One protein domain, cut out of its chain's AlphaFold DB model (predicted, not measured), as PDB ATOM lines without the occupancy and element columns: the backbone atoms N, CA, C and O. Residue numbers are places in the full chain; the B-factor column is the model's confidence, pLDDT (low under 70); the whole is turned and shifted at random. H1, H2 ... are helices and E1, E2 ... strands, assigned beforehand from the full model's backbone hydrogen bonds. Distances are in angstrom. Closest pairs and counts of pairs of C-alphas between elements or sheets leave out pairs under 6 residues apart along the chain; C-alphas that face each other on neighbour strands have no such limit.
ATOM      1  N   ARG A   7      32.001 -53.161  35.594       75.56
ATOM      2  CA  ARG A   7      32.793 -52.729  36.743       75.56
ATOM      3  C   ARG A   7      33.802 -51.683  36.286       75.56
ATOM      4  O   ARG A   7      34.689 -51.996  35.494       75.56
ATOM      5  N   LYS A   8      33.698 -50.466  36.817       75.62
ATOM      6  CA  LYS A   8      34.626 -49.362  36.550       75.62
ATOM      7  C   LYS A   8      35.255 -48.888  37.856       75.62
ATOM      8  O   LYS A   8      34.560 -48.701  38.848       75.62
ATOM      9  N   THR A   9      36.562 -48.650  37.851       81.88
ATOM     10  CA  THR A   9      37.254 -47.990  38.965       81.88
ATOM     11  C   THR A   9      37.343 -46.497  38.670       81.88
ATOM     12  O   THR A   9      37.793 -46.106  37.592       81.88
ATOM     13  N   VAL A  10      36.904 -45.663  39.609       81.19
ATOM     14  CA  VAL A  10      37.049 -44.203  39.547       81.19
ATOM     15  C   VAL A  10      37.867 -43.718  40.735       81.19
ATOM     16  O   VAL A  10      37.828 -44.327  41.799       81.19
ATOM     17  N   VAL A  11      38.618 -42.633  40.551       83.75
ATOM     18  CA  VAL A  11      39.384 -42.005  41.633       83.75
ATOM     19  C   VAL A  11      38.645 -40.751  42.086       83.75
ATOM     20  O   VAL A  11      38.417 -39.855  41.273       83.75
ATOM     21  N   VAL A  12      38.272 -40.695  43.364       80.50
ATOM     22  CA  VAL A  12      37.596 -39.554  44.003       80.50
ATOM     23  C   VAL A  12      38.401 -39.179  45.242       80.50
ATOM     24  O   VAL A  12      38.699 -40.045  46.056       80.50
ATOM     25  N   ASP A  13      38.826 -37.918  45.344       86.62
ATOM     26  CA  ASP A  13      39.667 -37.405  46.441       86.62
ATOM     27  C   ASP A  13      40.940 -38.231  46.728       86.62
ATOM     28  O   ASP A  13      41.431 -38.306  47.850       86.62
ATOM     29  N   GLY A  14      41.509 -38.844  45.684       89.50
ATOM     30  CA  GLY A  14      42.708 -39.682  45.785       89.50
ATOM     31  C   GLY A  14      42.440 -41.128  46.213       89.50
ATOM     32  O   GLY A  14      43.363 -41.941  46.187       89.50
ATOM     33  N   GLU A  15      41.193 -41.482  46.524       80.19
ATOM     34  CA  GLU A  15      40.784 -42.852  46.823       80.19
ATOM     35  C   GLU A  15      40.197 -43.542  45.587       80.19
ATOM     36  O   GLU A  15      39.476 -42.943  44.789       80.19
ATOM     37  N   SER A  16      40.523 -44.826  45.409       84.69
ATOM     38  CA  SER A  16      39.988 -45.640  44.311       84.69
ATOM     39  C   SER A  16      38.690 -46.314  44.743       84.69
ATOM     40  O   SER A  16      38.699 -47.155  45.641       84.69
ATOM     41  N   LEU A  17      37.589 -45.986  44.073       87.38
ATOM     42  CA  LEU A  17      36.267 -46.549  44.322       87.38
ATOM     43  C   LEU A  17      35.858 -47.485  43.176       87.38
ATOM     44  O   LEU A  17      35.934 -47.117  42.000       87.38
ATOM     45  N   GLU A  18      35.389 -48.690  43.509       83.56
ATOM     46  CA  GLU A  18      34.742 -49.580  42.540       83.56
ATOM     47  C   GLU A  18      33.273 -49.180  42.359       83.56
ATOM     48  O   GLU A  18      32.474 -49.229  43.294       83.56
ATOM     49  N   MET A  19      32.908 -48.808  41.133       74.38
ATOM     50  CA  MET A  19      31.539 -48.498  40.742       74.38
ATOM     51  C   MET A  19      31.001 -49.560  39.785       74.38
ATOM     52  O   MET A  19      31.654 -49.947  38.812       74.38
ATOM     53  N   TRP A  20      29.770 -49.989  40.046       69.88
ATOM     54  CA  TRP A  20      28.990 -50.835  39.149       69.88
ATOM     55  C   TRP A  20      28.025 -49.939  38.389       69.88
ATOM     56  O   TRP A  20      27.043 -49.457  38.955       69.88
ATOM     57  N   ALA A  21      28.326 -49.677  37.122       59.28
ATOM     58  CA  ALA A  21      27.441 -48.920  36.250       59.28
ATOM     59  C   ALA A  21      26.725 -49.888  35.300       59.28
ATOM     60  O   ALA A  21      27.292 -50.921  34.926       59.28
ATOM     61  N   PRO A  22      25.486 -49.587  34.874       57.69
ATOM     62  CA  PRO A  22      24.953 -50.180  33.655       57.69
ATOM     63  C   PRO A  22      26.015 -50.087  32.553       57.69
ATOM     64  O   PRO A  22      26.669 -49.043  32.478       57.69
ATOM     65  N   PRO A  23      26.198 -51.133  31.719       57.28
ATOM     66  CA  PRO A  23      26.952 -50.987  30.487       57.28
ATOM     67  C   PRO A  23      26.181 -49.919  29.745       57.28
ATOM     68  O   PRO A  23      25.004 -50.086  29.412       57.28
ATOM     69  N   VAL A  24      26.767 -48.747  29.711       57.50
ATOM     70  CA  VAL A  24      26.050 -47.536  29.405       57.50
ATOM     71  C   VAL A  24      25.393 -47.721  28.048       57.50
ATOM     72  O   VAL A  24      26.065 -47.888  27.036       57.50
ATOM     73  N   SER A  25      24.061 -47.685  27.999       62.25
ATOM     74  CA  SER A  25      23.435 -47.162  26.793       62.25
ATOM     75  C   SER A  25      23.495 -45.654  26.963       62.25
ATOM     76  O   SER A  25      22.468 -45.019  27.193       62.25
ATOM     77  N   ASP A  26      24.725 -45.126  26.958       66.00
ATOM     78  CA  ASP A  26      24.997 -43.701  26.985       66.00
ATOM     79  C   ASP A  26      24.418 -43.184  25.689       66.00
ATOM     80  O   ASP A  26      24.977 -43.332  24.603       66.00
ATOM     81  N   PHE A  27      23.199 -42.685  25.808       77.19
ATOM     82  CA  PHE A  27      22.625 -41.813  24.823       77.19
ATOM     83  C   PHE A  27      23.716 -40.837  24.370       77.19
ATOM     84  O   PHE A  27      24.283 -40.095  25.173       77.19
ATOM     85  N   SER A  28      24.048 -40.909  23.088       82.12
ATOM     86  CA  SER A  28      25.136 -40.160  22.487       82.12
ATOM     87  C   SER A  28      24.600 -39.440  21.265       82.12
ATOM     88  O   SER A  28      23.842 -39.992  20.466       82.12
ATOM     89  N   CYS A  29      25.014 -38.188  21.116       86.25
ATOM     90  CA  CYS A  29      24.669 -37.356  19.969       86.25
ATOM     91  C   CYS A  29      25.775 -37.364  18.902       86.25
ATOM     92  O   CYS A  29      25.754 -36.530  17.996       86.25
ATOM     93  N   LEU A  30      26.762 -38.266  19.002       88.62
ATOM     94  CA  LEU A  30      27.802 -38.388  17.984       88.62
ATOM     95  C   LEU A  30      27.198 -38.877  16.652       88.62
ATOM     96  O   LEU A  30      26.272 -39.693  16.653       88.62
ATOM     97  N   PRO A  31      27.725 -38.430  15.495       88.94
ATOM     98  CA  PRO A  31      27.178 -38.798  14.186       88.94
ATOM     99  C   PRO A  31      27.087 -40.312  13.934       88.94
ATOM    100  O   PRO A  31      26.130 -40.773  13.306       88.94
ATOM    101  N   ASP A  32      28.056 -41.087  14.424       90.06
ATOM    102  CA  ASP A  32      28.081 -42.546  14.258       90.06
ATOM    103  C   ASP A  32      27.020 -43.252  15.115       90.06
ATOM    104  O   ASP A  32      26.392 -44.218  14.665       90.06
ATOM    105  N   ASP A  33      26.738 -42.724  16.306       88.94
ATOM    106  CA  ASP A  33      25.684 -43.230  17.185       88.94
ATOM    107  C   ASP A  33      24.300 -42.901  16.620       88.94
ATOM    108  O   ASP A  33      23.450 -43.786  16.510       88.94
ATOM    109  N   LEU A  34      24.106 -41.677  16.118       91.25
ATOM    110  CA  LEU A  34      22.890 -41.270  15.404       91.25
ATOM    111  C   LEU A  34      22.617 -42.151  14.183       91.25
ATOM    112  O   LEU A  34      21.488 -42.608  13.977       91.25
ATOM    113  N   ARG A  35      23.651 -42.425  13.377       93.31
ATOM    114  CA  ARG A  35      23.548 -43.341  12.232       93.31
ATOM    115  C   ARG A  35      23.120 -44.727  12.695       93.31
ATOM    116  O   ARG A  35      22.200 -45.303  12.118       93.31
ATOM    117  N   THR A  36      23.732 -45.225  13.763       91.94
ATOM    118  CA  THR A  36      23.391 -46.518  14.358       91.94
ATOM    119  C   THR A  36      21.942 -46.555  14.850       91.94
ATOM    120  O   THR A  36      21.245 -47.540  14.599       91.94
ATOM    121  N   TYR A  37      21.450 -45.489  15.490       92.25
ATOM    122  CA  TYR A  37      20.061 -45.393  15.943       92.25
ATOM    123  C   TYR A  37      19.079 -45.429  14.770       92.25
ATOM    124  O   TYR A  37      18.131 -46.215  14.801       92.25
ATOM    125  N   MET A  38      19.340 -44.661  13.708       93.62
ATOM    126  CA  MET A  38      18.511 -44.655  12.496       93.62
ATOM    127  C   MET A  38      18.498 -46.023  11.805       93.62
ATOM    128  O   MET A  38      17.431 -46.541  11.484       93.62
ATOM    129  N   THR A  39      19.663 -46.656  11.625       95.88
ATOM    130  CA  THR A  39      19.760 -47.982  10.987       95.88
ATOM    131  C   THR A  39      19.061 -49.073  11.801       95.88
ATOM    132  O   THR A  39      18.517 -50.013  11.228       95.88
ATOM    133  N   ARG A  40      19.039 -48.954  13.133       91.50
ATOM    134  CA  ARG A  40      18.380 -49.915  14.032       91.50
ATOM    135  C   ARG A  40      16.923 -49.565  14.355       91.50
ATOM    136  O   ARG A  40      16.310 -50.270  15.151       91.50
ATOM    137  N   GLY A  41      16.373 -48.491  13.782       91.38
ATOM    138  CA  GLY A  41      14.996 -48.051  14.036       91.38
ATOM    139  C   GLY A  41      14.741 -47.560  15.467       91.38
ATOM    140  O   GLY A  41      13.607 -47.600  15.938       91.38
ATOM    141  N   ARG A  42      15.781 -47.105  16.177       89.19
ATOM    142  CA  ARG A  42      15.700 -46.549  17.539       89.19
ATOM    143  C   ARG A  42      15.301 -45.074  17.506       89.19
ATOM    144  O   ARG A  42      16.079 -44.192  17.864       89.19
ATOM    145  N   TRP A  43      14.091 -44.805  17.015       90.31
ATOM    146  CA  TRP A  43      13.564 -43.448  16.835       90.31
ATOM    147  C   TRP A  43      13.407 -42.670  18.144       90.31
ATOM    148  O   TRP A  43      13.524 -41.449  18.134       90.31
ATOM    149  N   ASP A  44      13.220 -43.374  19.261       85.94
ATOM    150  CA  ASP A  44      13.260 -42.829  20.619       85.94
ATOM    151  C   ASP A  44      14.578 -42.088  20.896       85.94
ATOM    152  O   ASP A  44      14.579 -40.942  21.339       85.94
ATOM    153  N   LEU A  45      15.710 -42.711  20.559       88.88
ATOM    154  CA  LEU A  45      17.036 -42.131  20.777       88.88
ATOM    155  C   LEU A  45      17.370 -41.039  19.758       88.88
ATOM    156  O   LEU A  45      18.003 -40.049  20.114       88.88
ATOM    157  N   VAL A  46      16.911 -41.181  18.509       91.12
ATOM    158  CA  VAL A  46      17.045 -40.124  17.491       91.12
ATOM    159  C   VAL A  46      16.298 -38.864  17.928       91.12
ATOM    160  O   VAL A  46      16.860 -37.775  17.865       91.12
ATOM    161  N   PHE A  47      15.060 -39.004  18.405       87.88
ATOM    162  CA  PHE A  47      14.267 -37.880  18.897       87.88
ATOM    163  C   PHE A  47      14.946 -37.190  20.083       87.88
ATOM    164  O   PHE A  47      15.137 -35.977  20.052       87.88
ATOM    165  N   ASN A  48      15.401 -37.961  21.075       87.44
ATOM    166  CA  ASN A  48      16.120 -37.410  22.224       87.44
ATOM    167  C   ASN A  48      17.376 -36.631  21.800       87.44
ATOM    168  O   ASN A  48      17.664 -35.577  22.363       87.44
ATOM    169  N   ALA A  49      18.099 -37.111  20.782       89.31
ATOM    170  CA  ALA A  49      19.299 -36.451  20.270       89.31
ATOM    171  C   ALA A  49      18.976 -35.148  19.542       89.31
ATOM    172  O   ALA A  49      19.687 -34.161  19.718       89.31
ATOM    173  N   LEU A  50      17.879 -35.116  18.784       88.88
ATOM    174  CA  LEU A  50      17.393 -33.891  18.155       88.88
ATOM    175  C   LEU A  50      16.971 -32.851  19.197       88.88
ATOM    176  O   LEU A  50      17.362 -31.697  19.063       88.88
ATOM    177  N   CYS A  51      16.235 -33.246  20.240       86.19
ATOM    178  CA  CYS A  51      15.861 -32.344  21.332       86.19
ATOM    179  C   CYS A  51      17.095 -31.785  22.048       86.19
ATOM    180  O   CYS A  51      17.220 -30.576  22.193       86.19
ATOM    181  N   TYR A  52      18.046 -32.650  22.410       84.88
ATOM    182  CA  TYR A  52      19.289 -32.226  23.053       84.88
ATOM    183  C   TYR A  52      20.085 -31.238  22.189       84.88
ATOM    184  O   TYR A  52      20.566 -30.225  22.687       84.88
ATOM    185  N   LEU A  53      20.235 -31.522  20.891       84.19
ATOM    186  CA  LEU A  53      20.964 -30.647  19.970       84.19
ATOM    187  C   LEU A  53      20.235 -29.321  19.730       84.19
ATOM    188  O   LEU A  53      20.899 -28.301  19.589       84.19
ATOM    189  N   ALA A  54      18.901 -29.330  19.688       81.75
ATOM    190  CA  ALA A  54      18.097 -28.119  19.561       81.75
ATOM    191  C   ALA A  54      18.226 -27.225  20.805       81.75
ATOM    192  O   ALA A  54      18.469 -26.031  20.657       81.75
ATOM    193  N   ASP A  55      18.162 -27.806  22.005       75.75
ATOM    194  CA  ASP A  55      18.325 -27.081  23.274       75.75
ATOM    195  C   ASP A  55      19.770 -26.599  23.500       75.75
ATOM    196  O   ASP A  55      20.009 -25.596  24.172       75.75
ATOM    197  N   ALA A  56      20.759 -27.298  22.932       66.69
ATOM    198  CA  ALA A  56      22.166 -26.910  23.008       66.69
ATOM    199  C   ALA A  56      22.519 -25.701  22.123       66.69
ATOM    200  O   ALA A  56      23.609 -25.141  22.271       66.69
ATOM    201  N   VAL A  57      21.636 -25.292  21.206       59.44
ATOM    202  CA  VAL A  57      21.780 -24.046  20.447       59.44
ATOM    203  C   VAL A  57      21.110 -22.932  21.256       59.44
ATOM    204  O   VAL A  57      19.886 -22.907  21.342       59.44
TER     205      VAL A  57
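Overview. This is residues 7 to 57 of the 62 residues of an uncharacterized protein of Deltaproteobacteria bacterium (UniProt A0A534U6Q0). Two small hairpins stand at opposite ends of the model like two separate lobes: a two-stranded ribbon of E1 and E2 at one end and a pair of helices, H1 and H2, folded back on each other at the other end. A stretch with no named element, residues 22 to 30, runs between the two lobes, and the tip of the ribbon, residues 11 to 16, sticks out free. The printed part has 51 residues, with two named strands followed by two named helices in the order E1, E2, H1, H2; the sheet has the order E1 - E2 and is antiparallel, and the class is mixed, helices and strands. The whole is extended, with a radius of gyration of the C-alphas of 15.3 A, and the C-alphas span 40 by 27 by 16 A along their three main axes.

Along the chain. E1 is residues 7 to 12, starting at C-alpha 7 at (32.793, -52.729, 36.743) and measuring 15.8 A from first to last C-alpha. E2 is residues 15 to 21 and measures 18.1 A, ending at C-alpha 21 at (27.441, -48.920, 36.250). H1 is residues 31 to 39 and measures 12.2 A. H2, the longest helix, is residues 43 to 55 and measures 18.2 A; its last C-alpha, that of Asp 55, is at (18.325, -27.081, 23.274).

Arrangement. E1 and E2 form a hairpin of antiparallel neighbour strands, with an angle of 143 degrees between their directions. The C-alphas of Thr 9 and Glu 18 face each other, 4.6 A apart. Across the pair, N 10 and O 17 are within hydrogen-bond range at 3.0 A, and so are N 17 and O 10 at 2.8 A. H1 and H2 form a helical hairpin and touch, with the C-alphas of Tyr 37 and Val 46 the closest at 6.3 A. They run opposite ways at a shallow tilt of 35.0 degrees, only just short of steep. In H1 and H2 every O i to N i+4 pair is within hydrogen-bond range. E1 is apart from H1 and from H2, and E2 is apart from H2.

Size, cuts and confidence. The two C-alphas farthest apart are those of Gly 14 and Gly 41, at 43.0 A. The printed part has no cut. The links E1 to E2 and H1 to H2 are tight, the link E2 to H1 is short with 9 residues, and no link is long. The mean pLDDT of the printed part is 81.9, and it is under 70 at residues 20 to 26 and residues 56 to 57.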